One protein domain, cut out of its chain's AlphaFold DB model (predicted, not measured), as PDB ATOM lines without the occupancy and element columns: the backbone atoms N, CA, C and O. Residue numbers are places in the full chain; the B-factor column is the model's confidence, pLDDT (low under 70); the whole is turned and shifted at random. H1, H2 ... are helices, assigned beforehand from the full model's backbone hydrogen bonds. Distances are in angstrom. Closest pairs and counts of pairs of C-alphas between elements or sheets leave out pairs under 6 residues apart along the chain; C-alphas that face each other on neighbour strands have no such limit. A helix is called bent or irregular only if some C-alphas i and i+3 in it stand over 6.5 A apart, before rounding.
ATOM      1  N   THR A  13       7.133  48.090  -9.601       92.62
ATOM      2  CA  THR A  13       5.696  47.782  -9.588       92.62
ATOM      3  C   THR A  13       5.177  47.474 -10.988       92.62
ATOM      4  O   THR A  13       4.497  46.465 -11.178       92.62
ATOM      5  N   GLN A  14       5.551  48.274 -11.992       92.75
ATOM      6  CA  GLN A  14       5.175  48.002 -13.382       92.75
ATOM      7  C   GLN A  14       5.728  46.662 -13.874       92.75
ATOM      8  O   GLN A  14       4.986  45.875 -14.457       92.75
ATOM      9  N   LYS A  15       6.998  46.352 -13.587       93.50
ATOM     10  CA  LYS A  15       7.595  45.059 -13.961       93.50
ATOM     11  C   LYS A  15       6.885  43.875 -13.307       93.50
ATOM     12  O   LYS A  15       6.642  42.874 -13.975       93.50
ATOM     13  N   ARG A  16       6.524  43.988 -12.023       93.12
ATOM     14  CA  ARG A  16       5.748  42.955 -11.314       93.12
ATOM     15  C   ARG A  16       4.369  42.762 -11.939       93.12
ATOM     16  O   ARG A  16       3.969  41.621 -12.141       93.12
ATOM     17  N   LYS A  17       3.682  43.855 -12.284       94.12
ATOM     18  CA  LYS A  17       2.374  43.801 -12.947       94.12
ATOM     19  C   LYS A  17       2.458  43.107 -14.307       94.12
ATOM     20  O   LYS A  17       1.734  42.149 -14.525       94.12
ATOM     21  N   ILE A  18       3.406  43.503 -15.160       94.75
ATOM     22  CA  ILE A  18       3.625  42.866 -16.471       94.75
ATOM     23  C   ILE A  18       3.913  41.367 -16.312       94.75
ATOM     24  O   ILE A  18       3.357  40.555 -17.043       94.75
ATOM     25  N   GLY A  19       4.754  40.989 -15.344       95.62
ATOM     26  CA  GLY A  19       5.035  39.581 -15.057       95.62
ATOM     27  C   GLY A  19       3.800  38.805 -14.589       95.62
ATOM     28  O   GLY A  19       3.586  37.681 -15.033       95.62
ATOM     29  N   SER A  20       2.972  39.410 -13.734       94.00
ATOM     30  CA  SER A  20       1.710  38.824 -13.272       94.00
ATOM     31  C   SER A  20       0.705  38.651 -14.411       94.00
ATOM     32  O   SER A  20       0.084  37.597 -14.518       94.00
ATOM     33  N   ASP A  21       0.569  39.656 -15.277       95.44
ATOM     34  CA  ASP A  21      -0.339  39.619 -16.426       95.44
ATOM     35  C   ASP A  21       0.115  38.548 -17.431       95.44
ATOM     36  O   ASP A  21      -0.688  37.722 -17.866       95.44
ATOM     37  N   ALA A  22       1.416  38.485 -17.733       96.94
ATOM     38  CA  ALA A  22       1.991  37.454 -18.596       96.94
ATOM     39  C   ALA A  22       1.811  36.043 -18.013       96.94
ATOM     40  O   ALA A  22       1.428  35.125 -18.739       96.94
ATOM     41  N   PHE A  23       2.036  35.870 -16.705       95.81
ATOM     42  CA  PHE A  23       1.764  34.606 -16.019       95.81
ATOM     43  C   PHE A  23       0.289  34.217 -16.140       95.81
ATOM     44  O   PHE A  23      -0.002  33.077 -16.492       95.81
ATOM     45  N   GLY A  24      -0.632  35.157 -15.912       95.25
ATOM     46  CA  GLY A  24      -2.068  34.928 -16.060       95.25
ATOM     47  C   GLY A  24      -2.435  34.463 -17.469       95.25
ATOM     48  O   GLY A  24      -3.110  33.448 -17.615       95.25
ATOM     49  N   ILE A  25      -1.934  35.144 -18.504       97.06
ATOM     50  CA  ILE A  25      -2.168  34.769 -19.909       97.06
ATOM     51  C   ILE A  25      -1.700  33.336 -20.182       97.06
ATOM     52  O   ILE A  25      -2.456  32.548 -20.745       97.06
ATOM     53  N   VAL A  26      -0.482  32.976 -19.763       97.25
ATOM     54  CA  VAL A  26       0.054  31.619 -19.971       97.25
ATOM     55  C   VAL A  26      -0.745  30.585 -19.177       97.25
ATOM     56  O   VAL A  26      -1.118  29.550 -19.719       97.25
ATOM     57  N   TYR A  27      -1.050  30.870 -17.913       96.81
ATOM     58  CA  TYR A  27      -1.768  29.959 -17.026       96.81
ATOM     59  C   TYR A  27      -3.190  29.667 -17.527       96.81
ATOM     60  O   TYR A  27      -3.581  28.505 -17.648       96.81
ATOM     61  N   PHE A  28      -3.950  30.703 -17.892       95.88
ATOM     62  CA  PHE A  28      -5.281  30.531 -18.480       95.88
ATOM     63  C   PHE A  28      -5.221  29.943 -19.893       95.88
ATOM     64  O   PHE A  28      -6.107  29.173 -20.258       95.88
ATOM     65  N   GLY A  29      -4.167  30.235 -20.661       97.50
ATOM     66  CA  GLY A  29      -3.907  29.595 -21.950       97.50
ATOM     67  C   GLY A  29      -3.713  28.081 -21.831       97.50
ATOM     68  O   GLY A  29      -4.297  27.335 -22.612       97.50
ATOM     69  N   LEU A  30      -2.973  27.612 -20.819       97.19
ATOM     70  CA  LEU A  30      -2.809  26.179 -20.541       97.19
ATOM     71  C   LEU A  30      -4.138  25.519 -20.162       97.19
ATOM     72  O   LEU A  30      -4.462  24.457 -20.688       97.19
ATOM     73  N   ILE A  31      -4.939  26.161 -19.305       95.62
ATOM     74  CA  ILE A  31      -6.279  25.663 -18.953       95.62
ATOM     75  C   ILE A  31      -7.160  25.564 -20.204       95.62
ATOM     76  O   ILE A  31      -7.792  24.534 -20.425       95.62
ATOM     77  N   ALA A  32      -7.178  26.599 -21.046       95.88
ATOM     78  CA  ALA A  32      -7.932  26.584 -22.294       95.88
ATOM     79  C   ALA A  32      -7.459  25.463 -23.237       95.88
ATOM     80  O   ALA A  32      -8.294  24.768 -23.810       95.88
ATOM     81  N   SER A  33      -6.145  25.238 -23.348       96.50
ATOM     82  CA  SER A  33      -5.575  24.139 -24.141       96.50
ATOM     83  C   SER A  33      -6.070  22.774 -23.663       96.50
ATOM     84  O   SER A  33      -6.565  21.994 -24.475       96.50
ATOM     85  N   ILE A  34      -6.021  22.520 -22.349       95.12
ATOM     86  CA  ILE A  34      -6.509  21.271 -21.744       95.12
ATOM     87  C   ILE A  34      -7.994  21.065 -22.060       95.12
ATOM     88  O   ILE A  34      -8.389  19.981 -22.480       95.12
ATOM     89  N   LEU A  35      -8.818  22.106 -21.898       91.38
ATOM     90  CA  LEU A  35     -10.254  22.023 -22.176       91.38
ATOM     91  C   LEU A  35     -10.533  21.726 -23.657       91.38
ATOM     92  O   LEU A  35     -11.396  20.905 -23.956       91.38
ATOM     93  N   LEU A  36      -9.804  22.351 -24.584       93.75
ATOM     94  CA  LEU A  36      -9.946  22.078 -26.017       93.75
ATOM     95  C   LEU A  36      -9.517  20.647 -26.364       93.75
ATOM     96  O   LEU A  36     -10.247  19.947 -27.063       93.75
ATOM     97  N   GLN A  37      -8.376  20.189 -25.844       94.06
ATOM     98  CA  GLN A  37      -7.894  18.822 -26.051       94.06
ATOM     99  C   GLN A  37      -8.889  17.791 -25.521       94.06
ATOM    100  O   GLN A  37      -9.253  16.867 -26.242       94.06
ATOM    101  N   GLN A  38      -9.384  17.988 -24.303       89.44
ATOM    102  CA  GLN A  38     -10.304  17.053 -23.672       89.44
ATOM    103  C   GLN A  38     -11.693  17.049 -24.329       89.44
ATOM    104  O   GLN A  38     -12.231  15.977 -24.580       89.44
ATOM    105  N   PHE A  39     -12.290  18.215 -24.600       86.50
ATOM    106  CA  PHE A  39     -13.696  18.290 -25.023       86.50
ATOM    107  C   PHE A  39     -13.908  18.437 -26.532       86.50
ATOM    108  O   PHE A  39     -14.949  18.014 -27.026       86.50
ATOM    109  N   MET A  40     -12.977  19.052 -27.271       88.81
ATOM    110  CA  MET A  40     -13.119  19.214 -28.728       88.81
ATOM    111  C   MET A  40     -12.385  18.136 -29.520       88.81
ATOM    112  O   MET A  40     -12.859  17.754 -30.587       88.81
ATOM    113  N   PHE A  41     -11.238  17.666 -29.026       91.12
ATOM    114  CA  PHE A  41     -10.414  16.679 -29.731       91.12
ATOM    115  C   PHE A  41     -10.541  15.257 -29.184       91.12
ATOM    116  O   PHE A  41      -9.921  14.361 -29.751       91.12
ATOM    117  N   ASP A  42     -11.322  15.055 -28.115       87.56
ATOM    118  CA  ASP A  42     -11.473  13.762 -27.427       87.56
ATOM    119  C   ASP A  42     -10.106  13.113 -27.116       87.56
ATOM    120  O   ASP A  42      -9.876  11.911 -27.264       87.56
ATOM    121  N   ALA A  43      -9.131  13.959 -26.765       91.19
ATOM    122  CA  ALA A  43      -7.755  13.543 -26.562       91.19
ATOM    123  C   ALA A  43      -7.619  12.751 -25.252       91.19
ATOM    124  O   ALA A  43      -8.141  13.177 -24.218       91.19
ATOM    125  N   PRO A  44      -6.852  11.645 -25.228       92.19
ATOM    126  CA  PRO A  44      -6.571  10.939 -23.985       92.19
ATOM    127  C   PRO A  44      -5.679  11.783 -23.063       92.19
ATOM    128  O   PRO A  44      -4.824  12.539 -23.528       92.19
ATOM    129  N   PHE A  45      -5.805  11.577 -21.745       89.88
ATOM    130  CA  PHE A  45      -5.066  12.324 -20.712       89.88
ATOM    131  C   PHE A  45      -3.560  12.430 -20.973       89.88
ATOM    132  O   PHE A  45      -2.965  13.475 -20.737       89.88
ATOM    133  N   SER A  46      -2.937  11.380 -21.513       95.25
ATOM    134  CA  SER A  46      -1.505  11.375 -21.829       95.25
ATOM    135  C   SER A  46      -1.071  12.498 -22.778       95.25
ATOM    136  O   SER A  46       0.092  12.886 -22.732       95.25
ATOM    137  N   GLN A  47      -1.968  13.009 -23.632       95.62
ATOM    138  CA  GLN A  47      -1.656  14.079 -24.583       95.62
ATOM    139  C   GLN A  47      -1.621  15.472 -23.947       95.62
ATOM    140  O   GLN A  47      -0.889  16.315 -24.449       95.62
ATOM    141  N   TYR A  48      -2.370  15.701 -22.864       95.69
ATOM    142  CA  TYR A  48      -2.444  16.998 -22.174       95.69
ATOM    143  C   TYR A  48      -1.933  16.950 -20.722       95.69
ATOM    144  O   TYR A  48      -2.095  17.887 -19.932       95.69
ATOM    145  N   ALA A  49      -1.322  15.826 -20.335       95.81
ATOM    146  CA  ALA A  49      -0.822  15.599 -18.985       95.81
ATOM    147  C   ALA A  49       0.261  16.613 -18.592       95.81
ATOM    148  O   ALA A  49       0.320  17.025 -17.435       95.81
ATOM    149  N   ALA A  50       1.109  17.028 -19.538       96.88
ATOM    150  CA  ALA A  50       2.178  17.985 -19.272       96.88
ATOM    151  C   ALA A  50       1.609  19.363 -18.902       96.88
ATOM    152  O   ALA A  50       1.991  19.937 -17.881       96.88
ATOM    153  N   GLU A  51       0.654  19.862 -19.683       96.75
ATOM    154  CA  GLU A  51      -0.068  21.109 -19.446       96.75
ATOM    155  C   GLU A  51      -0.768  21.066 -18.089       96.75
ATOM    156  O   GLU A  51      -0.626  21.993 -17.287       96.75
ATOM    157  N   PHE A  52      -1.454  19.959 -17.790       95.31
ATOM    158  CA  PHE A  52      -2.109  19.755 -16.502       95.31
ATOM    159  C   PHE A  52      -1.111  19.806 -15.335       95.31
ATOM    160  O   PHE A  52      -1.344  20.508 -14.348       95.31
ATOM    161  N   ILE A  53       0.032  19.125 -15.449       97.19
ATOM    162  CA  ILE A  53       1.088  19.139 -14.425       97.19
ATOM    163  C   ILE A  53       1.631  20.558 -14.220       97.19
ATOM    164  O   ILE A  53       1.792  20.981 -13.073       97.19
ATOM    165  N   PHE A  54       1.879  21.318 -15.290       97.31
ATOM    166  CA  PHE A  54       2.359  22.698 -15.171       97.31
ATOM    167  C   PHE A  54       1.342  23.616 -14.492       97.31
ATOM    168  O   PHE A  54       1.732  24.408 -13.631       97.31
ATOM    169  N   VAL A  55       0.053  23.473 -14.812       97.19
ATOM    170  CA  VAL A  55      -1.031  24.191 -14.121       97.19
ATOM    171  C   VAL A  55      -1.018  23.857 -12.625       97.19
ATOM    172  O   VAL A  55      -0.994  24.766 -11.794       97.19
ATOM    173  N   MET A  56      -0.934  22.574 -12.266       95.94
ATOM    174  CA  MET A  56      -0.918  22.146 -10.863       95.94
ATOM    175  C   MET A  56       0.315  22.649 -10.100       95.94
ATOM    176  O   MET A  56       0.180  23.186  -8.999       95.94
ATOM    177  N   ILE A  57       1.515  22.529 -10.679       96.94
ATOM    178  CA  ILE A  57       2.761  23.013 -10.061       96.94
ATOM    179  C   ILE A  57       2.698  24.528  -9.850       96.94
ATOM    180  O   ILE A  57       3.035  25.013  -8.767       96.94
ATOM    181  N   ALA A  58       2.246  25.275 -10.858       96.12
ATOM    182  CA  ALA A  58       2.129  26.724 -10.771       96.12
ATOM    183  C   ALA A  58       1.130  27.146  -9.679       96.12
ATOM    184  O   ALA A  58       1.452  28.014  -8.865       96.12
ATOM    185  N   ALA A  59      -0.033  26.492  -9.599       94.38
ATOM    186  CA  ALA A  59      -1.031  26.753  -8.563       94.38
ATOM    187  C   ALA A  59      -0.473  26.508  -7.150       94.38
ATOM    188  O   ALA A  59      -0.561  27.382  -6.282       94.38
ATOM    189  N   ILE A  60       0.162  25.350  -6.932       94.75
ATOM    190  CA  ILE A  60       0.770  24.989  -5.643       94.75
ATOM    191  C   ILE A  60       1.867  25.989  -5.265       94.75
ATOM    192  O   ILE A  60       1.930  26.441  -4.118       94.75
ATOM    193  N   TYR A  61       2.724  26.366  -6.218       95.75
ATOM    194  CA  TYR A  61       3.793  27.331  -5.980       95.75
ATOM    195  C   TYR A  61       3.242  28.701  -5.567       95.75
ATOM    196  O   TYR A  61       3.697  29.271  -4.575       95.75
ATOM    197  N   VAL A  62       2.231  29.217  -6.271       93.88
ATOM    198  CA  VAL A  62       1.618  30.513  -5.944       93.88
ATOM    199  C   VAL A  62       0.973  30.478  -4.558       93.88
ATOM    200  O   VAL A  62       1.232  31.370  -3.748       93.88
ATOM    201  N   VAL A  63       0.182  29.448  -4.245       93.75
ATOM    202  CA  VAL A  63      -0.485  29.324  -2.938       93.75
ATOM    203  C   VAL A  63       0.540  29.206  -1.810       93.75
ATOM    204  O   VAL A  63       0.503  29.985  -0.856       93.75
ATOM    205  N   SER A  64       1.502  28.288  -1.931       92.31
ATOM    206  CA  SER A  64       2.534  28.085  -0.905       92.31
ATOM    207  C   SER A  64       3.385  29.336  -0.688       92.31
ATOM    208  O   SER A  64       3.645  29.708   0.458       92.31
ATOM    209  N   ARG A  65       3.770  30.041  -1.760       93.88
ATOM    210  CA  ARG A  65       4.564  31.269  -1.652       93.88
ATOM    211  C   ARG A  65       3.800  32.391  -0.953       93.88
ATOM    212  O   ARG A  65       4.409  33.099  -0.154       93.88
ATOM    213  N   ASN A  66       2.497  32.524  -1.203       91.75
ATOM    214  CA  ASN A  66       1.650  33.489  -0.499       91.75
ATOM    215  C   ASN A  66       1.545  33.168   0.998       91.75
ATOM    216  O   ASN A  66       1.738  34.061   1.817       91.75
ATOM    217  N   ILE A  67       1.343  31.896   1.361       91.75
ATOM    218  CA  ILE A  67       1.307  31.464   2.769       91.75
ATOM    219  C   ILE A  67       2.636  31.749   3.474       91.75
ATOM    220  O   ILE A  67       2.644  32.254   4.593       91.75
ATOM    221  N   ILE A  68       3.765  31.423   2.837       90.06
ATOM    222  CA  ILE A  68       5.100  31.653   3.407       90.06
ATOM    223  C   ILE A  68       5.372  33.149   3.594       90.06
ATOM    224  O   ILE A  68       6.019  33.520   4.569       90.06
ATOM    225  N   ALA A  69       4.885  33.989   2.678       90.06
ATOM    226  CA  ALA A  69       5.007  35.440   2.766       90.06
ATOM    227  C   ALA A  69       4.027  36.086   3.766       90.06
ATOM    228  O   ALA A  69       4.136  37.284   3.999       90.06
ATOM    229  N   GLY A  70       3.078  35.324   4.328       85.62
ATOM    230  CA  GLY A  70       2.031  35.844   5.214       85.62
ATOM    231  C   GLY A  70       0.925  36.622   4.494       85.62
ATOM    232  O   GLY A  70       0.101  37.260   5.142       85.62
TER     233      GLY A  70
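AT A GLANCE: This is residues 13 to 70 of the 160 residues of an uncharacterized protein of Firmicutes bacterium HGW-Firmicutes-11 (UniProt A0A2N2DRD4). Picture a long, narrow V made of one helical hairpin: H1 runs one way, a tight turn at residues 40 to 44 folds the chain back, and H2 returns beside it. The two helices pack together over the half nearer the turn and spread apart toward the open end, where residues 13 to 22 and 60 to 70 stand free. The printed part has 58 residues with two named helices, H1 then H2, and no named strand; its class is all helix. It is loose, with a radius of gyration of the C-alphas of 14.0 A, and spans 41 by 23 by 13 A, only just flat.

IN THESE COORDINATES: Find C-alpha 13 at (5.696, 47.782, -9.588); from there H1, residues 13 to 39, runs 38.5 A to C-alpha 39 at (-13.696, 18.290, -25.023). After the link, look for Phe 45, where H2, residues 45 to 68, begins; it runs 32.5 A to C-alpha 68 at (5.100, 31.653, 3.407). H2 is irregular, with C-alphas 47 and 50 lying 7.6 A apart, and has a kink of 32 degrees near residue 52.

HOW THE PARTS SIT: Go to Leu 30 and Glu 51, whose C-alphas, 5.9 A apart, are the closest of H1 and H2. The helices touch, H1 with residues 27 to 38 alone and H2 with residues 45 to 55 alone. They form a helical hairpin and run opposite ways at a shallow tilt of 33 degrees, only just short of steep. In H1 every O i to N i+4 pair is within hydrogen-bond range; in H2, 18 of 20 are.

THE WHOLE: The C-alphas of Thr 13 and Asp 42 are the two farthest apart, at 42.1 A. Without the stretches that stand free, the body spans 27 by 16 by 9 A. The printed part has no cut, and its one link between helices is tight. The mean pLDDT of the printed part is 94.0, and no printed residue is under 70.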